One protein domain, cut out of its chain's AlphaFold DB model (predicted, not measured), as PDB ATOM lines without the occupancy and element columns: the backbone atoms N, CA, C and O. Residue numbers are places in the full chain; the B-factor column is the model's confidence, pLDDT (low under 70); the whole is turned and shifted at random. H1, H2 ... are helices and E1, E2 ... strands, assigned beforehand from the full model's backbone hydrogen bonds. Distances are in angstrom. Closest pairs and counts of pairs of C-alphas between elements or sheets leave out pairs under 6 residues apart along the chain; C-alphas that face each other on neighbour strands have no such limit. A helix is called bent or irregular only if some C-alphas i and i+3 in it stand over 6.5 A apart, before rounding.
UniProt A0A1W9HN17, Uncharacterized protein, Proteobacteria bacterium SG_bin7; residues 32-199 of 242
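AT A GLANCE: This is residues 32 to 199 of the 242 residues of an uncharacterized protein of Proteobacteria bacterium SG_bin7 (UniProt A0A1W9HN17). A strongly twisted three-strand sheet covers one side of H5a, the first arm of the long bent helix H5, and H5a runs between this sheet and the long helix H6; the second arm, H5b, and H6 form a helical hairpin whose tip, residues 162 to 167, sticks out at one end. At the other end H1 and H3 run side by side across the body, with short H2 near H3, while H4 packs on residues 141 to 148 of H5a, away from that end. The printed part has 168 residues, with six named helices and three named strands in the order H1 H2 H3 H4 E1 E2 E3 H5 H6; the sheet, E1 E3 E2, is mixed, and the class is mixed, helices and strands. The whole is compact, with a radius of gyration of the C-alphas of 17.6 A, yet elongated, spanning 56 by 31 by 29 A.

IN THESE COORDINATES: The strands are E1, residues 90 to 97, 21.7 A; E2, 106 to 113, 21.4 A; and E3, 120 to 128, 24.8 A. H5, residues 133 to 162, was assigned as one helix by its hydrogen bonds but is bent: C-alphas 148 and 151 are 7.2 A apart. Its arms are H5a, 133 to 148, 22.3 A, and H5b, 151 to 162, 16.8 A. H6, 167 to 195, is 41.7 A long and ends with C-alpha 195 at (16.580, 52.072, 36.654). H1, 36 to 47, begins with C-alpha 36 at (17.035, 61.875, 32.310); H2 is 51 to 56, H3 58 to 69 and H4 76 to 84.

HOW THE PARTS SIT: E1 and E3 are parallel, with N 97 and O 127 at 2.8 A. E3 and E2, a hairpin, are antiparallel, with N 109 and O 124 at 2.8 A. H5a is on the sheet at a height of 9.2 A, over E3 and E2, and runs along the strands, at 10 degrees to E3 on the local plane. H4, on the same face, stands up from the sheet over E1; these make two layers, helices on one face of a sheet. H4 touches H5a at Cys 80 and Cys 148, their closest C-alphas, 5.4 A. H2 and H3 only graze the sheet. H6 touches H5a, closest C-alphas His 142 and Ala 184, 4.7 A, opposite ways at a shallow tilt of 33 degrees, only just short of steep. H5b and H6 touch, closest C-alphas Phe 160 and Leu 169, 5.7 A. H1 touches H3, closest C-alphas Val 37 and Ile 68, 6.2 A, at a shallow tilt of 17 degrees, opposite ways. Every O i to N i+4 pair is within hydrogen-bond range in H1, H2, H5a, H5b and H6, against 7 of 8 in H3 and 2 of 5 in H4, where 6 of 6 O i to N i+3 pairs are.

THE WHOLE: The C-alphas of Ser 34 and Lys 165, the two farthest apart, are 57.8 A apart. The printed part has no cut and no long link. The mean pLDDT of the printed part is 74.1; residues under 70 include 98 to 106 and 192 to 199.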
ATOM      1  N   GLN A  32      11.778  53.180  26.653       50.59
ATOM      2  CA  GLN A  32      12.509  53.566  27.862       50.59
ATOM      3  C   GLN A  32      12.237  55.047  28.109       50.59
ATOM      4  O   GLN A  32      12.333  55.865  27.188       50.59
ATOM      5  N   THR A  33      11.754  55.355  29.312       50.59
ATOM      6  CA  THR A  33      11.181  56.665  29.621       50.59
ATOM      7  C   THR A  33      12.036  57.803  29.065       50.59
ATOM      8  O   THR A  33      13.256  57.805  29.199       50.59
ATOM      9  N   SER A  34      11.398  58.852  28.535       56.38
ATOM     10  CA  SER A  34      12.042  60.122  28.143       56.38
ATOM     11  C   SER A  34      12.764  60.848  29.298       56.38
ATOM     12  O   SER A  34      13.245  61.975  29.132       56.38
ATOM     13  N   SER A  35      12.833  60.199  30.465       68.62
ATOM     14  CA  SER A  35      13.491  60.627  31.679       68.62
ATOM     15  C   SER A  35      14.996  60.787  31.474       68.62
ATOM     16  O   SER A  35      15.629  60.175  30.612       68.62
ATOM     17  N   LYS A  36      15.591  61.641  32.305       77.75
ATOM     18  CA  LYS A  36      17.035  61.875  32.310       77.75
ATOM     19  C   LYS A  36      17.820  60.593  32.624       77.75
ATOM     20  O   LYS A  36      18.867  60.378  32.026       77.75
ATOM     21  N   VAL A  37      17.301  59.744  33.515       78.00
ATOM     22  CA  VAL A  37      17.925  58.473  33.926       78.00
ATOM     23  C   VAL A  37      17.900  57.449  32.791       78.00
ATOM     24  O   VAL A  37      18.946  56.887  32.483       78.00
ATOM     25  N   GLY A  38      16.760  57.274  32.112       73.62
ATOM     26  CA  GLY A  38      16.650  56.374  30.955       73.62
ATOM     27  C   GLY A  38      17.637  56.738  29.843       73.62
ATOM     28  O   GLY A  38      18.395  55.894  29.379       73.62
ATOM     29  N   LYS A  39      17.750  58.033  29.513       77.88
ATOM     30  CA  LYS A  39      18.735  58.518  28.527       77.88
ATOM     31  C   LYS A  39      20.185  58.239  28.930       77.88
ATOM     32  O   LYS A  39      21.003  57.926  28.070       77.88
ATOM     33  N   LEU A  40      20.518  58.377  30.216       84.38
ATOM     34  CA  LEU A  40      21.862  58.074  30.715       84.38
ATOM     35  C   LEU A  40      22.160  56.572  30.653       84.38
ATOM     36  O   LEU A  40      23.268  56.201  30.278       84.38
ATOM     37  N   LEU A  41      21.178  55.725  30.969       79.31
ATOM     38  CA  LEU A  41      21.293  54.272  30.857       79.31
ATOM     39  C   LEU A  41      21.476  53.825  29.406       79.31
ATOM     40  O   LEU A  41      22.376  53.038  29.133       79.31
ATOM     41  N   ASP A  42      20.684  54.348  28.472       79.06
ATOM     42  CA  ASP A  42      20.825  54.033  27.046       79.06
ATOM     43  C   ASP A  42      22.191  54.456  26.501       79.06
ATOM     44  O   ASP A  42      22.847  53.696  25.786       79.06
ATOM     45  N   GLN A  43      22.652  55.649  26.882       84.38
ATOM     46  CA  GLN A  43      23.974  56.130  26.498       84.38
ATOM     47  C   GLN A  43      25.081  55.242  27.080       84.38
ATOM     48  O   GLN A  43      25.985  54.841  26.356       84.38
ATOM     49  N   TYR A  44      24.975  54.868  28.355       84.81
ATOM     50  CA  TYR A  44      25.913  53.965  29.017       84.81
ATOM     51  C   TYR A  44      25.962  52.582  28.348       84.81
ATOM     52  O   TYR A  44      27.041  52.084  28.035       84.81
ATOM     53  N   LYS A  45      24.810  51.984  28.023       81.12
ATOM     54  CA  LYS A  45      24.740  50.708  27.287       81.12
ATOM     55  C   LYS A  45      25.394  50.799  25.911       81.12
ATOM     56  O   LYS A  45      26.057  49.859  25.484       81.12
ATOM     57  N   LYS A  46      25.218  51.925  25.216       84.38
ATOM     58  CA  LYS A  46      25.826  52.173  23.906       84.38
ATOM     59  C   LYS A  46      27.347  52.318  24.006       84.38
ATOM     60  O   LYS A  46      28.066  51.636  23.275       84.38
ATOM     61  N   ASP A  47      27.815  53.164  24.921       85.62
ATOM     62  CA  ASP A  47      29.237  53.475  25.123       85.62
ATOM     63  C   ASP A  47      30.036  52.268  25.627       85.62
ATOM     64  O   ASP A  47      31.228  52.160  25.357       85.62
ATOM     65  N   PHE A  48      29.379  51.327  26.305       83.38
ATOM     66  CA  PHE A  48      30.013  50.151  26.903       83.38
ATOM     67  C   PHE A  48      29.399  48.835  26.420       83.38
ATOM     68  O   PHE A  48      29.336  47.857  27.166       83.38
ATOM     69  N   SER A  49      28.957  48.800  25.162       79.38
ATOM     70  CA  SER A  49      28.275  47.648  24.554       79.38
ATOM     71  C   SER A  49      29.160  46.401  24.419       79.38
ATOM     72  O   SER A  49      28.659  45.280  24.485       79.38
ATOM     73  N   THR A  50      30.480  46.569  24.310       79.88
ATOM     74  CA  THR A  50      31.455  45.474  24.154       79.88
ATOM     75  C   THR A  50      32.464  45.438  25.298       79.88
ATOM     76  O   THR A  50      32.694  46.440  25.980       79.88
ATOM     77  N   GLN A  51      33.084  44.277  25.509       78.69
ATOM     78  CA  GLN A  51      34.126  44.116  26.523       78.69
ATOM     79  C   GLN A  51      35.342  44.992  26.208       78.69
ATOM     80  O   GLN A  51      35.905  45.602  27.112       78.69
ATOM     81  N   GLU A  52      35.718  45.111  24.936       83.12
ATOM     82  CA  GLU A  52      36.823  45.951  24.485       83.12
ATOM     83  C   GLU A  52      36.584  47.421  24.831       83.12
ATOM     84  O   GLU A  52      37.506  48.112  25.256       83.12
ATOM     85  N   MET A  53      35.350  47.913  24.683       82.88
ATOM     86  CA  MET A  53      35.008  49.284  25.070       82.88
ATOM     87  C   MET A  53      35.079  49.482  26.585       82.88
ATOM     88  O   MET A  53      35.625  50.485  27.037       82.88
ATOM     89  N   ARG A  54      34.611  48.504  27.370       82.25
ATOM     90  CA  ARG A  54      34.727  48.521  28.839       82.25
ATOM     91  C   ARG A  54      36.186  48.506  29.305       82.25
ATOM     92  O   ARG A  54      36.541  49.237  30.222       82.25
ATOM     93  N   ALA A  55      37.037  47.722  28.648       80.38
ATOM     94  CA  ALA A  55      38.457  47.593  28.974       80.38
ATOM     95  C   ALA A  55      39.307  48.809  28.569       80.38
ATOM     96  O   ALA A  55      40.359  49.031  29.164       80.38
ATOM     97  N   LYS A  56      38.872  49.605  27.581       84.38
ATOM     98  CA  LYS A  56      39.589  50.822  27.160       84.38
ATOM     99  C   LYS A  56      39.607  51.901  28.239       84.38
ATOM    100  O   LYS A  56      40.625  52.563  28.405       84.38
ATOM    101  N   GLU A  57      38.500  52.076  28.960       81.62
ATOM    102  CA  GLU A  57      38.359  53.110  29.993       81.62
ATOM    103  C   GLU A  57      37.582  52.583  31.216       81.62
ATOM    104  O   GLU A  57      36.451  53.005  31.479       81.62
ATOM    105  N   PRO A  58      38.170  51.662  31.998       79.00
ATOM    106  CA  PRO A  58      37.459  50.988  33.085       79.00
ATOM    107  C   PRO A  58      37.057  51.937  34.225       79.00
ATOM    108  O   PRO A  58      36.012  51.758  34.845       79.00
ATOM    109  N   ALA A  59      37.835  52.995  34.476       81.25
ATOM    110  CA  ALA A  59      37.462  54.023  35.449       81.25
ATOM    111  C   ALA A  59      36.202  54.791  35.010       81.25
ATOM    112  O   ALA A  59      35.250  54.904  35.781       81.25
ATOM    113  N   ASN A  60      36.152  55.231  33.747       84.44
ATOM    114  CA  ASN A  60      34.994  55.925  33.176       84.44
ATOM    115  C   ASN A  60      33.751  55.016  33.169       84.44
ATOM    116  O   ASN A  60      32.639  55.477  33.418       84.44
ATOM    117  N   PHE A  61      33.932  53.706  32.962       82.25
ATOM    118  CA  PHE A  61      32.853  52.721  33.068       82.25
ATOM    119  C   PHE A  61      32.153  52.770  34.436       82.25
ATOM    120  O   PHE A  61      30.928  52.844  34.487       82.25
ATOM    121  N   VAL A  62      32.904  52.827  35.541       83.19
ATOM    122  CA  VAL A  62      32.324  52.916  36.896       83.19
ATOM    123  C   VAL A  62      31.810  54.322  37.212       83.19
ATOM    124  O   VAL A  62      30.727  54.468  37.772       83.19
ATOM    125  N   GLU A  63      32.518  55.376  36.805       86.69
ATOM    126  CA  GLU A  63      32.076  56.764  37.021       86.69
ATOM    127  C   GLU A  63      30.717  57.058  36.369       86.69
ATOM    128  O   GLU A  63      29.901  57.819  36.898       86.69
ATOM    129  N   ARG A  64      30.426  56.423  35.230       87.62
ATOM    130  CA  ARG A  64      29.129  56.544  34.553       87.62
ATOM    131  C   ARG A  64      28.001  55.877  35.336       87.62
ATOM    132  O   ARG A  64      26.889  56.404  35.325       87.62
ATOM    133  N   ILE A  65      28.287  54.794  36.058       86.50
ATOM    134  CA  ILE A  65      27.338  54.162  36.985       86.50
ATOM    135  C   ILE A  65      27.017  55.119  38.137       86.50
ATOM    136  O   ILE A  65      25.841  55.358  38.416       86.50
ATOM    137  N   ASP A  66      28.030  55.744  38.741       87.88
ATOM    138  CA  ASP A  66      27.836  56.743  39.802       87.88
ATOM    139  C   ASP A  66      26.968  57.911  39.322       87.88
ATOM    140  O   ASP A  66      26.035  58.330  40.010       87.88
ATOM    141  N   ALA A  67      27.231  58.416  38.114       88.38
ATOM    142  CA  ALA A  67      26.456  59.499  37.521       88.38
ATOM    143  C   ALA A  67      24.980  59.119  37.311       88.38
ATOM    144  O   ALA A  67      24.104  59.965  37.496       88.38
ATOM    145  N   ILE A  68      24.696  57.863  36.950       87.06
ATOM    146  CA  ILE A  68      23.331  57.331  36.845       87.06
ATOM    147  C   ILE A  68      22.689  57.251  38.237       87.06
ATOM    148  O   ILE A  68      21.612  57.811  38.440       87.06
ATOM    149  N   ILE A  69      23.357  56.618  39.207       86.31
ATOM    150  CA  ILE A  69      22.853  56.425  40.577       86.31
ATOM    151  C   ILE A  69      22.558  57.767  41.253       86.31
ATOM    152  O   ILE A  69      21.514  57.915  41.890       86.31
ATOM    153  N   ALA A  70      23.415  58.773  41.059       87.69
ATOM    154  CA  ALA A  70      23.252  60.117  41.611       87.69
ATOM    155  C   ALA A  70      21.968  60.830  41.143       87.69
ATOM    156  O   ALA A  70      21.542  61.801  41.765       87.69
ATOM    157  N   GLN A  71      21.350  60.375  40.049       86.00
ATOM    158  CA  GLN A  71      20.081  60.904  39.536       86.00
ATOM    159  C   GLN A  71      18.857  60.118  40.028       86.00
ATOM    160  O   GLN A  71      17.742  60.384  39.582       86.00
ATOM    161  N   THR A  72      19.046  59.155  40.931       80.94
ATOM    162  CA  THR A  72      17.977  58.316  41.485       80.94
ATOM    163  C   THR A  72      17.837  58.509  42.989       80.94
ATOM    164  O   THR A  72      18.670  59.142  43.640       80.94
ATOM    165  N   LYS A  73      16.812  57.883  43.575       79.56
ATOM    166  CA  LYS A  73      16.666  57.806  45.035       79.56
ATOM    167  C   LYS A  73      17.806  57.053  45.726       79.56
ATOM    168  O   LYS A  73      17.942  57.177  46.934       79.56
ATOM    169  N   LEU A  74      18.630  56.317  44.982       81.69
ATOM    170  CA  LEU A  74      19.767  55.569  45.515       81.69
ATOM    171  C   LEU A  74      21.022  56.422  45.710       81.69
ATOM    172  O   LEU A  74      22.002  55.923  46.253       81.69
ATOM    173  N   ALA A  75      21.011  57.701  45.316       84.38
ATOM    174  CA  ALA A  75      22.152  58.606  45.452       84.38
ATOM    175  C   ALA A  75      22.877  58.553  46.820       84.38
ATOM    176  O   ALA A  75      24.110  58.626  46.819       84.38
ATOM    177  N   PRO A  76      22.206  58.384  47.982       82.75
ATOM    178  CA  PRO A  76      22.915  58.352  49.257       82.75
ATOM    179  C   PRO A  76      23.823  57.130  49.460       82.75
ATOM    180  O   PRO A  76      24.714  57.205  50.306       82.75
ATOM    181  N   ILE A  77      23.707  56.062  48.658       79.19
ATOM    182  CA  ILE A  77      24.685  54.961  48.673       79.19
ATOM    183  C   ILE A  77      26.086  55.444  48.266       79.19
ATOM    184  O   ILE A  77      27.087  55.032  48.844       79.19
ATOM    185  N   LEU A  78      26.174  56.424  47.358       82.56
ATOM    186  CA  LEU A  78      27.448  56.991  46.902       82.56
ATOM    187  C   LEU A  78      28.144  57.806  48.003       82.56
ATOM    188  O   LEU A  78      29.374  57.892  48.045       82.56
ATOM    189  N   ASN A  79      27.373  58.365  48.941       80.69
ATOM    190  CA  ASN A  79      27.922  59.088  50.088       80.69
ATOM    191  C   ASN A  79      28.670  58.152  51.045       80.69
ATOM    192  O   ASN A  79      29.591  58.592  51.738       80.69
ATOM    193  N   CYS A  80      28.318  56.863  51.079       78.00
ATOM    194  CA  CYS A  80      28.974  55.906  51.960       78.00
ATOM    195  C   CYS A  80      30.433  55.658  51.543       78.00
ATOM    196  O   CYS A  80      31.300  55.564  52.410       78.00
ATOM    197  N   ARG A  81      30.740  55.685  50.236       73.88
ATOM    198  CA  ARG A  81      32.119  55.601  49.725       73.88
ATOM    199  C   ARG A  81      32.976  56.755  50.241       73.88
ATOM    200  O   ARG A  81      34.079  56.547  50.741       73.88
ATOM    201  N   ALA A  82      32.442  57.976  50.173       73.56
ATOM    202  CA  ALA A  82      33.115  59.165  50.697       73.56
ATOM    203  C   ALA A  82      33.273  59.130  52.228       73.56
ATOM    204  O   ALA A  82      34.248  59.667  52.754       73.56
ATOM    205  N   ARG A  83      32.328  58.501  52.941       76.50
ATOM    206  CA  ARG A  83      32.403  58.274  54.390       76.50
ATOM    207  C   ARG A  83      33.515  57.284  54.739       76.50
ATOM    208  O   ARG A  83      34.358  57.622  55.556       76.50
ATOM    209  N   LEU A  84      33.573  56.131  54.072       73.69
ATOM    210  CA  LEU A  84      34.590  55.098  54.308       73.69
ATOM    211  C   LEU A  84      36.011  55.587  54.052       73.69
ATOM    212  O   LEU A  84      36.900  55.283  54.838       73.69
ATOM    213  N   ALA A  85      36.218  56.399  53.011       71.50
ATOM    214  CA  ALA A  85      37.516  57.019  52.737       71.50
ATOM    215  C   ALA A  85      38.001  57.955  53.866       71.50
ATOM    216  O   ALA A  85      39.181  58.289  53.924       71.50
ATOM    217  N   LYS A  86      37.097  58.397  54.749       74.81
ATOM    218  CA  LYS A  86      37.390  59.257  55.906       74.81
ATOM    219  C   LYS A  86      37.354  58.500  57.236       74.81
ATOM    220  O   LYS A  86      37.682  59.095  58.262       74.81
ATOM    221  N   THR A  87      36.955  57.228  57.247       74.12
ATOM    222  CA  THR A  87      36.868  56.424  58.471       74.12
ATOM    223  C   THR A  87      38.264  55.913  58.857       74.12
ATOM    224  O   THR A  87      38.898  55.211  58.066       74.12
ATOM    225  N   PRO A  88      38.765  56.208  60.073       73.88
ATOM    226  CA  PRO A  88      40.057  55.702  60.529       73.88
ATOM    227  C   PRO A  88      40.128  54.170  60.504       73.88
ATOM    228  O   PRO A  88      39.221  53.488  60.981       73.88
ATOM    229  N   GLY A  89      41.224  53.626  59.974       74.19
ATOM    230  CA  GLY A  89      41.427  52.177  59.874       74.19
ATOM    231  C   GLY A  89      40.676  51.509  58.719       74.19
ATOM    232  O   GLY A  89      40.638  50.281  58.672       74.19
ATOM    233  N   PHE A  90      40.116  52.285  57.787       77.94
ATOM    234  CA  PHE A  90      39.494  51.790  56.564       77.94
ATOM    235  C   PHE A  90      40.080  52.474  55.334       77.94
ATOM    236  O   PHE A  90      40.477  53.636  55.365       77.94
ATOM    237  N   SER A  91      40.118  51.740  54.229       81.00
ATOM    238  CA  SER A  91      40.346  52.310  52.903       81.00
ATOM    239  C   SER A  91      39.464  51.609  51.879       81.00
ATOM    240  O   SER A  91      39.027  50.478  52.097       81.00
ATOM    241  N   TYR A  92      39.183  52.301  50.781       80.81
ATOM    242  CA  TYR A  92      38.375  51.791  49.681       80.81
ATOM    243  C   TYR A  92      39.163  51.870  48.374       80.81
ATOM    244  O   TYR A  92      39.800  52.889  48.102       80.81
ATOM    245  N   GLU A  93      39.097  50.818  47.563       84.00
ATOM    246  CA  GLU A  93      39.709  50.771  46.235       84.00
ATOM    247  C   GLU A  93      38.774  50.100  45.221       84.00
ATOM    248  O   GLU A  93      38.066  49.145  45.536       84.00
ATOM    249  N   LEU A  94      38.811  50.600  43.988       80.81
ATOM    250  CA  LEU A  94      38.247  49.946  42.812       80.81
ATOM    251  C   LEU A  94      39.371  49.189  42.103       80.81
ATOM    252  O   LEU A  94      40.374  49.799  41.731       80.81
ATOM    253  N   ARG A  95      39.206  47.884  41.884       84.12
ATOM    254  CA  ARG A  95      40.163  47.066  41.129       84.12
ATOM    255  C   ARG A  95      39.457  46.439  39.940       84.12
ATOM    256  O   ARG A  95      38.370  45.899  40.084       84.12
ATOM    257  N   PHE A  96      40.077  46.477  38.770       79.00
ATOM    258  CA  PHE A  96      39.545  45.829  37.573       79.00
ATOM    259  C   PHE A  96      40.307  44.532  37.346       79.00
ATOM    260  O   PHE A  96      41.525  44.551  37.178       79.00
ATOM    261  N   GLN A  97      39.597  43.410  37.403       72.81
ATOM    262  CA  GLN A  97      40.173  42.106  37.122       72.81
ATOM    263  C   GLN A  97      40.377  41.928  35.618       72.81
ATOM    264  O   GLN A  97      39.593  42.413  34.797       72.81
ATOM    265  N   ASP A  98      41.429  41.187  35.277       63.69
ATOM    266  CA  ASP A  98      41.643  40.707  33.919       63.69
ATOM    267  C   ASP A  98      40.470  39.781  33.527       63.69
ATOM    268  O   ASP A  98      40.172  38.831  34.260       63.69
ATOM    269  N   PRO A  99      39.803  40.022  32.385       59.69
ATOM    270  CA  PRO A  99      38.760  39.149  31.850       59.69
ATOM    271  C   PRO A  99      39.133  37.661  31.755       59.69
ATOM    272  O   PRO A  99      38.248  36.807  31.783       59.69
ATOM    273  N   ALA A 100      40.424  37.334  31.649       59.31
ATOM    274  CA  ALA A 100      40.925  35.963  31.623       59.31
ATOM    275  C   ALA A 100      40.841  35.244  32.985       59.31
ATOM    276  O   ALA A 100      40.939  34.018  33.028       59.31
ATOM    277  N   LEU A 101      40.653  35.972  34.094       55.97
ATOM    278  CA  LEU A 101      40.686  35.428  35.459       55.97
ATOM    279  C   LEU A 101      39.351  34.828  35.937       55.97
ATOM    280  O   LEU A 101      39.287  34.305  37.048       55.97
ATOM    281  N   GLY A 102      38.305  34.816  35.103       50.59
ATOM    282  CA  GLY A 102      37.111  33.997  35.333       50.59
ATOM    283  C   GLY A 102      35.780  34.720  35.142       50.59
ATOM    284  O   GLY A 102      35.698  35.783  34.538       50.59
ATOM    285  N   ASN A 103      34.708  34.091  35.639       53.25
ATOM    286  CA  ASN A 103      33.317  34.452  35.336       53.25
ATOM    287  C   ASN A 103      32.597  35.203  36.478       53.25
ATOM    288  O   ASN A 103      31.400  35.490  36.360       53.25
ATOM    289  N   GLN A 104      33.294  35.493  37.585       55.41
ATOM    290  CA  GLN A 104      32.743  36.268  38.702       55.41
ATOM    291  C   GLN A 104      32.511  37.710  38.256       55.41
ATOM    292  O   GLN A 104      33.404  38.327  37.695       55.41
ATOM    293  N   SER A 105      31.297  38.223  38.452       54.44
ATOM    294  CA  SER A 105      30.857  39.531  37.955       54.44
ATOM    295  C   SER A 105      31.477  40.703  38.712       54.44
ATOM    296  O   SER A 105      31.878  41.689  38.100       54.44
ATOM    297  N   MET A 106      31.530  40.587  40.034       67.19
ATOM    298  CA  MET A 106      32.124  41.537  40.965       67.19
ATOM    299  C   MET A 106      32.175  40.876  42.347       67.19
ATOM    300  O   MET A 106      31.364  39.985  42.604       67.19
ATOM    301  N   GLN A 107      33.101  41.290  43.208       70.62
ATOM    302  CA  GLN A 107      33.135  40.872  44.614       70.62
ATOM    303  C   GLN A 107      33.801  41.931  45.493       70.62
ATOM    304  O   GLN A 107      34.675  42.672  45.031       70.62
ATOM    305  N   VAL A 108      33.436  41.962  46.774       73.44
ATOM    306  CA  VAL A 108      34.183  42.705  47.793       73.44
ATOM    307  C   VAL A 108      35.255  41.813  48.404       73.44
ATOM    308  O   VAL A 108      34.966  40.850  49.111       73.44
ATOM    309  N   VAL A 109      36.515  42.182  48.192       77.81
ATOM    310  CA  VAL A 109      37.661  41.593  48.888       77.81
ATOM    311  C   VAL A 109      38.042  42.493  50.057       77.81
ATOM    312  O   VAL A 109      38.088  43.717  49.935       77.81
ATOM    313  N   THR A 110      38.310  41.894  51.214       79.75
ATOM    314  CA  THR A 110      38.910  42.610  52.344       79.75
ATOM    315  C   THR A 110      40.373  42.214  52.449       79.75
ATOM    316  O   THR A 110      40.677  41.053  52.709       79.75
ATOM    317  N   GLU A 111      41.270  43.176  52.263       83.94
ATOM    318  CA  GLU A 111      42.699  43.020  52.524       83.94
ATOM    319  C   GLU A 111      43.046  43.724  53.843       83.94
ATOM    320  O   GLU A 111      42.664  44.876  54.070       83.94
ATOM    321  N   GLU A 112      43.777  43.047  54.727       80.31
ATOM    322  CA  GLU A 112      44.364  43.692  55.901       80.31
ATOM    323  C   GLU A 112      45.740  44.249  55.536       80.31
ATOM    324  O   GLU A 112      46.634  43.513  55.114       80.31
ATOM    325  N   VAL A 113      45.918  45.560  55.695       79.06
ATOM    326  CA  VAL A 113      47.173  46.255  55.403       79.06
ATOM    327  C   VAL A 113      47.726  46.854  56.693       79.06
ATOM    328  O   VAL A 113      47.013  47.523  57.438       79.06
ATOM    329  N   GLY A 114      49.015  46.635  56.953       70.81
ATOM    330  CA  GLY A 114      49.675  47.078  58.184       70.81
ATOM    331  C   GLY A 114      49.560  46.070  59.333       70.81
ATOM    332  O   GLY A 114      49.033  44.974  59.173       70.81
ATOM    333  N   SER A 115      50.103  46.425  60.500       67.56
ATOM    334  CA  SER A 115      50.152  45.546  61.674       67.56
ATOM    335  C   SER A 115      49.878  46.299  62.979       67.56
ATOM    336  O   SER A 115      50.099  47.510  63.089       67.56
ATOM    337  N   GLY A 116      49.370  45.571  63.980       68.00
ATOM    338  CA  GLY A 116      49.092  46.102  65.316       68.00
ATOM    339  C   GLY A 116      48.088  47.258  65.304       68.00
ATOM    340  O   GLY A 116      47.020  47.167  64.704       68.00
ATOM    341  N   SER A 117      48.436  48.369  65.958       64.06
ATOM    342  CA  SER A 117      47.589  49.566  66.059       64.06
ATOM    343  C   SER A 117      47.410  50.333  64.743       64.06
ATOM    344  O   SER A 117      46.557  51.213  64.677       64.06
ATOM    345  N   ASN A 118      48.180  49.997  63.700       66.62
ATOM    346  CA  ASN A 118      48.101  50.613  62.373       66.62
ATOM    347  C   ASN A 118      47.393  49.709  61.348       66.62
ATOM    348  O   ASN A 118      47.593  49.879  60.146       66.62
ATOM    349  N   ARG A 119      46.597  48.728  61.801       70.69
ATOM    350  CA  ARG A 119      45.807  47.868  60.909       70.69
ATOM    351  C   ARG A 119      44.773  48.701  60.150       70.69
ATOM    352  O   ARG A 119      43.905  49.331  60.754       70.69
ATOM    353  N   ILE A 120      44.844  48.656  58.824       76.69
ATOM    354  CA  ILE A 120      43.875  49.250  57.905       76.69
ATOM    355  C   ILE A 120      43.156  48.117  57.180       76.69
ATOM    356  O   ILE A 120      43.780  47.231  56.605       76.69
ATOM    357  N   LEU A 121      41.832  48.169  57.190       80.50
ATOM    358  CA  LEU A 121      40.976  47.268  56.436       80.50
ATOM    359  C   LEU A 121      40.714  47.894  55.072       80.50
ATOM    360  O   LEU A 121      39.976  48.876  54.950       80.50
ATOM    361  N   LYS A 122      41.355  47.358  54.042       83.88
ATOM    362  CA  LYS A 122      41.167  47.792  52.664       83.88
ATOM    363  C   LYS A 122      40.025  46.990  52.048       83.88
ATOM    364  O   LYS A 122      40.148  45.790  51.825       83.88
ATOM    365  N   LYS A 123      38.894  47.655  51.810       84.44
ATOM    366  CA  LYS A 123      37.731  47.091  51.116       84.44
ATOM    367  C   LYS A 123      37.897  47.363  49.625       84.44
ATOM    368  O   LYS A 123      37.904  48.515  49.194       84.44
ATOM    369  N   ILE A 124      38.076  46.304  48.856       83.81
ATOM    370  CA  ILE A 124      38.370  46.362  47.428       83.81
ATOM    371  C   ILE A 124      37.156  45.841  46.690       83.81
ATOM    372  O   ILE A 124      36.773  44.690  46.873       83.81
ATOM    373  N   LEU A 125      36.557  46.690  45.864       81.06
ATOM    374  CA  LEU A 125      35.516  46.263  44.946       81.06
ATOM    375  C   LEU A 125      36.178  45.837  43.639       81.06
ATOM    376  O   LEU A 125      36.693  46.673  42.892       81.06
ATOM    377  N   GLU A 126      36.202  44.532  43.396       81.44
ATOM    378  CA  GLU A 126      36.822  43.940  42.216       81.44
ATOM    379  C   GLU A 126      35.798  43.794  41.093       81.44
ATOM    380  O   GLU A 126      34.815  43.084  41.260       81.44
ATOM    381  N   PHE A 127      36.033  44.439  39.951       74.50
ATOM    382  CA  PHE A 127      35.161  44.446  38.778       74.50
ATOM    383  C   PHE A 127      35.640  43.493  37.705       74.50
ATOM    384  O   PHE A 127      36.797  43.554  37.293       74.50
ATOM    385  N   ASN A 128      34.707  42.729  37.145       72.06
ATOM    386  CA  ASN A 128      34.945  41.980  35.926       72.06
ATOM    387  C   ASN A 128      34.206  42.614  34.743       72.06
ATOM    388  O   ASN A 128      32.977  42.681  34.693       72.06
ATOM    389  N   LEU A 129      34.980  43.055  33.755       72.06
ATOM    390  CA  LEU A 129      34.485  43.779  32.583       72.06
ATOM    391  C   LEU A 129      33.850  42.861  31.523       72.06
ATOM    392  O   LEU A 129      33.366  43.345  30.497       72.06
ATOM    393  N   THR A 130      33.824  41.543  31.741       69.19
ATOM    394  CA  THR A 130      33.145  40.587  30.846       69.19
ATOM    395  C   THR A 130      31.623  40.724  30.885       69.19
ATOM    396  O   THR A 130      30.954  40.389  29.911       69.19
ATOM    397  N   LYS A 131      31.056  41.253  31.976       67.19
ATOM    398  CA  LYS A 131      29.602  41.331  32.171       67.19
ATOM    399  C   LYS A 131      28.967  42.531  31.470       67.19
ATOM    400  O   LYS A 131      29.620  43.541  31.213       67.19
ATOM    401  N   SER A 132      27.676  42.398  31.153       64.69
ATOM    402  CA  SER A 132      26.886  43.469  30.542       64.69
ATOM    403  C   SER A 132      26.798  44.692  31.454       64.69
ATOM    404  O   SER A 132      26.858  44.588  32.682       64.69
ATOM    405  N   ALA A 133      26.625  45.856  30.837       67.00
ATOM    406  CA  ALA A 133      26.554  47.140  31.516       67.00
ATOM    407  C   ALA A 133      25.447  47.153  32.596       67.00
ATOM    408  O   ALA A 133      25.656  47.651  33.702       67.00
ATOM    409  N   GLU A 134      24.301  46.530  32.312       65.81
ATOM    410  CA  GLU A 134      23.183  46.375  33.243       65.81
ATOM    411  C   GLU A 134      23.529  45.498  34.446       65.81
ATOM    412  O   GLU A 134      23.256  45.896  35.577       65.81
ATOM    413  N   ASN A 135      24.166  44.343  34.227       64.88
ATOM    414  CA  ASN A 135      24.556  43.442  35.315       64.88
ATOM    415  C   ASN A 135      25.517  44.130  36.284       64.88
ATOM    416  O   ASN A 135      25.410  43.954  37.497       64.88
ATOM    417  N   VAL A 136      26.434  44.938  35.748       70.31
ATOM    418  CA  VAL A 136      27.395  45.674  36.566       70.31
ATOM    419  C   VAL A 136      26.683  46.682  37.466       70.31
ATOM    420  O   VAL A 136      27.018  46.749  38.636       70.31
ATOM    421  N   ILE A 137      25.654  47.401  37.013       73.81
ATOM    422  CA  ILE A 137      24.948  48.367  37.878       73.81
ATOM    423  C   ILE A 137      24.329  47.690  39.113       73.81
ATOM    424  O   ILE A 137      24.442  48.205  40.225       73.81
ATOM    425  N   PHE A 138      23.691  46.532  38.940       71.81
ATOM    426  CA  PHE A 138      23.039  45.827  40.050       71.81
ATOM    427  C   PHE A 138      24.023  45.245  41.040       71.81
ATOM    428  O   PHE A 138      23.867  45.432  42.244       71.81
ATOM    429  N   VAL A 139      25.036  44.550  40.530       71.88
ATOM    430  CA  VAL A 139      26.053  43.957  41.392       71.88
ATOM    431  C   VAL A 139      26.882  45.064  42.049       71.88
ATOM    432  O   VAL A 139      27.203  44.957  43.222       71.88
ATOM    433  N   TYR A 140      27.119  46.192  41.371       78.50
ATOM    434  CA  TYR A 140      27.747  47.363  41.979       78.50
ATOM    435  C   TYR A 140      26.970  47.868  43.198       78.50
ATOM    436  O   TYR A 140      27.555  48.092  44.251       78.50
ATOM    437  N   LEU A 141      25.650  48.022  43.076       79.50
ATOM    438  CA  LEU A 141      24.794  48.478  44.172       79.50
ATOM    439  C   LEU A 141      24.701  47.459  45.317       79.50
ATOM    440  O   LEU A 141      24.706  47.857  46.483       79.50
ATOM    441  N   HIS A 142      24.657  46.164  44.990       78.69
ATOM    442  CA  HIS A 142      24.708  45.075  45.968       78.69
ATOM    443  C   HIS A 142      25.987  45.154  46.807       78.69
ATOM    444  O   HIS A 142      25.944  45.355  48.018       78.69
ATOM    445  N   GLU A 143      27.134  45.092  46.137       79.44
ATOM    446  CA  GLU A 143      28.444  45.077  46.780       79.44
ATOM    447  C   GLU A 143      28.751  46.398  47.499       79.44
ATOM    448  O   GLU A 143      29.363  46.411  48.568       79.44
ATOM    449  N   MET A 144      28.285  47.532  46.963       80.94
ATOM    450  CA  MET A 144      28.424  48.818  47.642       80.94
ATOM    451  C   MET A 144      27.654  48.841  48.964       80.94
ATOM    452  O   MET A 144      28.143  49.431  49.921       80.94
ATOM    453  N   THR A 145      26.502  48.172  49.058       80.19
ATOM    454  CA  THR A 145      25.745  48.074  50.318       80.19
ATOM    455  C   THR A 145      26.568  47.358  51.392       80.19
ATOM    456  O   THR A 145      26.749  47.898  52.485       80.19
ATOM    457  N   HIS A 146      27.196  46.230  51.040       78.62
ATOM    458  CA  HIS A 146      28.119  45.510  51.928       78.62
ATOM    459  C   HIS A 146      29.302  46.371  52.364       78.62
ATOM    460  O   HIS A 146      29.685  46.391  53.537       78.62
ATOM    461  N   ILE A 147      29.865  47.139  51.433       79.44
ATOM    462  CA  ILE A 147      30.928  48.100  51.728       79.44
ATOM    463  C   ILE A 147      30.436  49.161  52.722       79.44
ATOM    464  O   ILE A 147      31.125  49.432  53.707       79.44
ATOM    465  N   CYS A 148      29.239  49.721  52.527       78.44
ATOM    466  CA  CYS A 148      28.664  50.732  53.415       78.44
ATOM    467  C   CYS A 148      28.461  50.227  54.856       78.44
ATOM    468  O   CYS A 148      28.553  51.034  55.786       78.44
ATOM    469  N   GLN A 149      28.202  48.929  55.024       75.00
ATOM    470  CA  GLN A 149      27.975  48.251  56.307       75.00
ATOM    471  C   GLN A 149      29.261  47.723  56.955       75.00
ATOM    472  O   GLN A 149      29.267  47.352  58.132       75.00
ATOM    473  N   ALA A 150      30.374  47.715  56.217       73.44
ATOM    474  CA  ALA A 150      31.620  47.102  56.659       73.44
ATOM    475  C   ALA A 150      32.136  47.663  57.994       73.44
ATOM    476  O   ALA A 150      32.747  46.930  58.764       73.44
ATOM    477  N   GLN A 151      31.882  48.938  58.297       69.62
ATOM    478  CA  GLN A 151      32.315  49.541  59.558       69.62
ATOM    479  C   GLN A 151      31.643  48.893  60.780       69.62
ATOM    480  O   GLN A 151      32.329  48.537  61.737       69.62
ATOM    481  N   GLU A 152      30.322  48.725  60.742       68.88
ATOM    482  CA  GLU A 152      29.540  48.149  61.847       68.88
ATOM    483  C   GLU A 152      29.875  46.665  62.042       68.88
ATOM    484  O   GLU A 152      29.997  46.167  63.168       68.88
ATOM    485  N   PHE A 153      30.105  45.970  60.927       72.44
ATOM    486  CA  PHE A 153      30.518  44.576  60.932       72.44
ATOM    487  C   PHE A 153      31.886  44.385  61.606       72.44
ATOM    488  O   PHE A 153      32.058  43.513  62.458       72.44
ATOM    489  N   GLU A 154      32.855  45.231  61.272       73.19
ATOM    490  CA  GLU A 154      34.223  45.147  61.791       73.19
ATOM    491  C   GLU A 154      34.328  45.550  63.261       73.19
ATOM    492  O   GLU A 154      35.128  44.976  63.997       73.19
ATOM    493  N   GLU A 155      33.521  46.503  63.730       75.50
ATOM    494  CA  GLU A 155      33.465  46.828  65.158       75.50
ATOM    495  C   GLU A 155      32.989  45.622  65.981       75.50
ATOM    496  O   GLU A 155      33.586  45.279  67.006       75.50
ATOM    497  N   THR A 156      31.967  44.923  65.487       73.19
ATOM    498  CA  THR A 156      31.462  43.691  66.107       73.19
ATOM    499  C   THR A 156      32.506  42.574  66.046       73.19
ATOM    500  O   THR A 156      32.730  41.884  67.043       73.19
ATOM    501  N   TYR A 157      33.217  42.442  64.921       72.50
ATOM    502  CA  TYR A 157      34.281  41.453  64.749       72.50
ATOM    503  C   TYR A 157      35.469  41.700  65.688       72.50
ATOM    504  O   TYR A 157      35.925  40.780  66.355       72.50
ATOM    505  N   ARG A 158      35.919  42.952  65.842       75.44
ATOM    506  CA  ARG A 158      36.995  43.312  66.785       75.44
ATOM    507  C   ARG A 158      36.632  42.996  68.232       75.44
ATOM    508  O   ARG A 158      37.488  42.567  69.001       75.44
ATOM    509  N   ARG A 159      35.370  43.212  68.615       76.56
ATOM    510  CA  ARG A 159      34.873  42.843  69.948       76.56
ATOM    511  C   ARG A 159      34.891  41.329  70.143       76.56
ATOM    512  O   ARG A 159      35.236  40.879  71.230       76.56
ATOM    513  N   PHE A 160      34.552  40.565  69.105       77.94
ATOM    514  CA  PHE A 160      34.637  39.106  69.130       77.94
ATOM    515  C   PHE A 160      36.089  38.612  69.199       77.94
ATOM    516  O   PHE A 160      36.385  37.761  70.024       77.94
ATOM    517  N   ASP A 161      37.016  39.183  68.425       77.00
ATOM    518  CA  ASP A 161      38.443  38.827  68.484       77.00
ATOM    519  C   ASP A 161      39.053  39.084  69.874       77.00
ATOM    520  O   ASP A 161      39.916  38.333  70.329       77.00
ATOM    521  N   ALA A 162      38.590  40.130  70.569       81.00
ATOM    522  CA  ALA A 162      39.004  40.439  71.938       81.00
ATOM    523  C   ALA A 162      38.430  39.462  72.987       81.00
ATOM    524  O   ALA A 162      39.042  39.282  74.042       81.00
ATOM    525  N   ASP A 163      37.290  38.822  72.708       85.25
ATOM    526  CA  ASP A 163      36.685  37.782  73.552       85.25
ATOM    527  C   ASP A 163      36.011  36.672  72.713       85.25
ATOM    528  O   ASP A 163      34.778  36.615  72.600       85.25
ATOM    529  N   PRO A 164      36.795  35.731  72.147       81.44
ATOM    530  CA  PRO A 164      36.269  34.723  71.220       81.44
ATOM    531  C   PRO A 164      35.312  33.713  71.865       81.44
ATOM    532  O   PRO A 164      34.669  32.920  71.175       81.44
ATOM    533  N   LYS A 165      35.230  33.684  73.202       87.06
ATOM    534  CA  LYS A 165      34.324  32.793  73.943       87.06
ATOM    535  C   LYS A 165      32.915  33.369  74.056       87.06
ATOM    536  O   LYS A 165      31.994  32.639  74.434       87.06
ATOM    537  N   ASN A 166      32.732  34.641  73.715       84.00
ATOM    538  CA  ASN A 166      31.444  35.299  73.756       84.00
ATOM    539  C   ASN A 166      30.564  34.866  72.568       84.00
ATOM    540  O   ASN A 166      30.641  35.393  71.457       84.00
ATOM    541  N   LYS A 167      29.693  33.885  72.823       77.19
ATOM    542  CA  LYS A 167      28.763  33.334  71.825       77.19
ATOM    543  C   LYS A 167      27.703  34.336  71.355       77.19
ATOM    544  O   LYS A 167      27.163  34.149  70.268       77.19
ATOM    545  N   GLU A 168      27.409  35.375  72.137       76.56
ATOM    546  CA  GLU A 168      26.456  36.419  71.739       76.56
ATOM    547  C   GLU A 168      27.029  37.246  70.589       76.56
ATOM    548  O   GLU A 168      26.362  37.412  69.572       76.56
ATOM    549  N   LEU A 169      28.309  37.628  70.681       72.00
ATOM    550  CA  LEU A 169      29.015  38.356  69.623       72.00
ATOM    551  C   LEU A 169      29.104  37.553  68.320       72.00
ATOM    552  O   LEU A 169      28.950  38.115  67.239       72.00
ATOM    553  N   LEU A 170      29.274  36.229  68.402       68.31
ATOM    554  CA  LEU A 170      29.203  35.363  67.224       68.31
ATOM    555  C   LEU A 170      27.802  35.394  66.586       68.31
ATOM    556  O   LEU A 170      27.672  35.499  65.366       68.31
ATOM    557  N   GLY A 171      26.747  35.332  67.402       66.50
ATOM    558  CA  GLY A 171      25.363  35.456  66.939       66.50
ATOM    559  C   GLY A 171      25.040  36.834  66.347       66.50
ATOM    560  O   GLY A 171      24.235  36.924  65.418       66.50
ATOM    561  N   ASP A 172      25.665  37.894  66.853       70.44
ATOM    562  CA  ASP A 172      25.532  39.258  66.332       70.44
ATOM    563  C   ASP A 172      26.242  39.412  64.983       70.44
ATOM    564  O   ASP A 172      25.668  39.979  64.058       70.44
ATOM    565  N   ILE A 173      27.425  38.809  64.816       67.38
ATOM    566  CA  ILE A 173      28.131  38.728  63.527       67.38
ATOM    567  C   ILE A 173      27.254  38.039  62.473       67.38
ATOM    568  O   ILE A 173      27.102  38.555  61.366       67.38
ATOM    569  N   TYR A 174      26.654  36.886  62.794       65.00
ATOM    570  CA  TYR A 174      25.779  36.182  61.849       65.00
ATOM    571  C   TYR A 174      24.536  36.996  61.482       65.00
ATOM    572  O   TYR A 174      24.175  37.056  60.306       65.00
ATOM    573  N   ARG A 175      23.902  37.647  62.464       62.72
ATOM    574  CA  ARG A 175      22.746  38.518  62.219       62.72
ATOM    575  C   ARG A 175      23.121  39.718  61.360       62.72
ATOM    576  O   ARG A 175      22.416  39.990  60.398       62.72
ATOM    577  N   ALA A 176      24.243  40.373  61.646       65.69
ATOM    578  CA  ALA A 176      24.739  41.492  60.853       65.69
ATOM    579  C   ALA A 176      24.983  41.092  59.389       65.69
ATOM    580  O   ALA A 176      24.556  41.816  58.496       65.69
ATOM    581  N   LYS A 177      25.572  39.912  59.124       64.88
ATOM    582  CA  LYS A 177      25.709  39.399  57.746       64.88
ATOM    583  C   LYS A 177      24.358  39.184  57.074       64.88
ATOM    584  O   LYS A 177      24.171  39.607  55.942       64.88
ATOM    585  N   LEU A 178      23.422  38.532  57.763       59.12
ATOM    586  CA  LEU A 178      22.104  38.236  57.203       59.12
ATOM    587  C   LEU A 178      21.324  39.517  56.882       59.12
ATOM    588  O   LEU A 178      20.771  39.637  55.793       59.12
ATOM    589  N   PHE A 179      21.294  40.478  57.805       63.44
ATOM    590  CA  PHE A 179      20.664  41.776  57.562       63.44
ATOM    591  C   PHE A 179      21.382  42.559  56.464       63.44
ATOM    592  O   PHE A 179      20.712  43.220  55.674       63.44
ATOM    593  N   GLY A 180      22.706  42.424  56.367       64.75
ATOM    594  CA  GLY A 180      23.494  43.018  55.297       64.75
ATOM    595  C   GLY A 180      23.073  42.544  53.913       64.75
ATOM    596  O   GLY A 180      22.741  43.355  53.052       64.75
ATOM    597  N   GLU A 181      22.959  41.227  53.736       66.44
ATOM    598  CA  GLU A 181      22.436  40.623  52.505       66.44
ATOM    599  C   GLU A 181      21.007  41.083  52.200       66.44
ATOM    600  O   GLU A 181      20.715  41.497  51.080       66.44
ATOM    601  N   ILE A 182      20.112  41.063  53.195       61.53
ATOM    602  CA  ILE A 182      18.721  41.513  53.023       61.53
ATOM    603  C   ILE A 182      18.674  42.968  52.540       61.53
ATOM    604  O   ILE A 182      17.911  43.294  51.628       61.53
ATOM    605  N   GLU A 183      19.492  43.843  53.121       65.62
ATOM    606  CA  GLU A 183      19.572  45.248  52.731       65.62
ATOM    607  C   GLU A 183      20.151  45.414  51.323       65.62
ATOM    608  O   GLU A 183      19.589  46.161  50.520       65.62
ATOM    609  N   ALA A 184      21.214  44.679  50.986       72.31
ATOM    610  CA  ALA A 184      21.800  44.688  49.652       72.31
ATOM    611  C   ALA A 184      20.766  44.265  48.597       72.31
ATOM    612  O   ALA A 184      20.580  44.961  47.597       72.31
ATOM    613  N   PHE A 185      20.002  43.197  48.847       67.00
ATOM    614  CA  PHE A 185      18.898  42.788  47.974       67.00
ATOM    615  C   PHE A 185      17.785  43.837  47.896       67.00
ATOM    616  O   PHE A 185      17.266  44.114  46.812       67.00
ATOM    617  N   PHE A 186      17.424  44.469  49.012       65.69
ATOM    618  CA  PHE A 186      16.437  45.545  49.016       65.69
ATOM    619  C   PHE A 186      16.879  46.741  48.152       65.69
ATOM    620  O   PHE A 186      16.098  47.238  47.336       65.69
ATOM    621  N   VAL A 187      18.141  47.163  48.255       69.12
ATOM    622  CA  VAL A 187      18.726  48.222  47.417       69.12
ATOM    623  C   VAL A 187      18.704  47.831  45.941       69.12
ATOM    624  O   VAL A 187      18.320  48.645  45.098       69.12
ATOM    625  N   MET A 188      19.050  46.586  45.609       70.88
ATOM    626  CA  MET A 188      18.963  46.085  44.235       70.88
ATOM    627  C   MET A 188      17.535  46.144  43.686       70.88
ATOM    628  O   MET A 188      17.341  46.509  42.530       70.88
ATOM    629  N   ASN A 189      16.526  45.860  44.508       64.50
ATOM    630  CA  ASN A 189      15.119  45.946  44.108       64.50
ATOM    631  C   ASN A 189      14.639  47.362  43.849       64.50
ATOM    632  O   ASN A 189      13.893  47.622  42.899       64.50
ATOM    633  N   LEU A 190      15.088  48.300  44.674       66.75
ATOM    634  CA  LEU A 190      14.859  49.711  44.415       66.75
ATOM    635  C   LEU A 190      15.546  50.134  43.117       66.75
ATOM    636  O   LEU A 190      14.921  50.795  42.290       66.75
ATOM    637  N   ALA A 191      16.780  49.687  42.885       71.38
ATOM    638  CA  ALA A 191      17.499  49.931  41.638       71.38
ATOM    639  C   ALA A 191      16.748  49.370  40.438       71.38
ATOM    640  O   ALA A 191      16.627  50.032  39.415       71.38
ATOM    641  N   TYR A 192      16.176  48.183  40.580       65.88
ATOM    642  CA  TYR A 192      15.396  47.534  39.539       65.88
ATOM    643  C   TYR A 192      14.160  48.361  39.186       65.88
ATOM    644  O   TYR A 192      13.890  48.637  38.017       65.88
ATOM    645  N   THR A 193      13.465  48.852  40.212       61.09
ATOM    646  CA  THR A 193      12.259  49.675  40.074       61.09
ATOM    647  C   THR A 193      12.545  51.078  39.533       61.09
ATOM    648  O   THR A 193      11.690  51.655  38.863       61.09
ATOM    649  N   GLU A 194      13.709  51.651  39.834       68.12
ATOM    650  CA  GLU A 194      14.077  53.022  39.454       68.12
ATOM    651  C   GLU A 194      14.842  53.078  38.118       68.12
ATOM    652  O   GLU A 194      14.643  54.011  37.343       68.12
ATOM    653  N   LEU A 195      15.689  52.087  37.822       69.62
ATOM    654  CA  LEU A 195      16.580  52.072  36.654       69.62
ATOM    655  C   LEU A 195      16.045  51.227  35.505       69.62
ATOM    656  O   LEU A 195      16.215  51.600  34.349       69.62
ATOM    657  N   LEU A 196      15.407  50.091  35.794       60.28
ATOM    658  CA  LEU A 196      14.991  49.153  34.753       60.28
ATOM    659  C   LEU A 196      13.482  48.977  34.624       60.28
ATOM    660  O   LEU A 196      13.064  48.172  33.809       60.28
ATOM    661  N   LYS A 197      12.667  49.760  35.330       53.50
ATOM    662  CA  LYS A 197      11.190  49.751  35.299       53.50
ATOM    663  C   LYS A 197      10.519  49.350  33.970       53.50
ATOM    664  O   LYS A 197       9.473  48.715  34.006       53.50
ATOM    665  N   ASP A 198      11.086  49.765  32.839       51.06
ATOM    666  CA  ASP A 198      10.520  49.604  31.496       51.06
ATOM    667  C   ASP A 198      11.372  48.681  30.580       51.06
ATOM    668  O   ASP A 198      11.273  48.743  29.357       51.06
ATOM    669  N   SER A 199      12.256  47.845  31.141       48.81
ATOM    670  CA  SER A 199      13.085  46.884  30.392       48.81
ATOM    671  C   SER A 199      12.272  45.659  29.960       48.81
ATOM    672  O   SER A 199      11.635  45.010  30.783       48.81
TER     673      SER A 199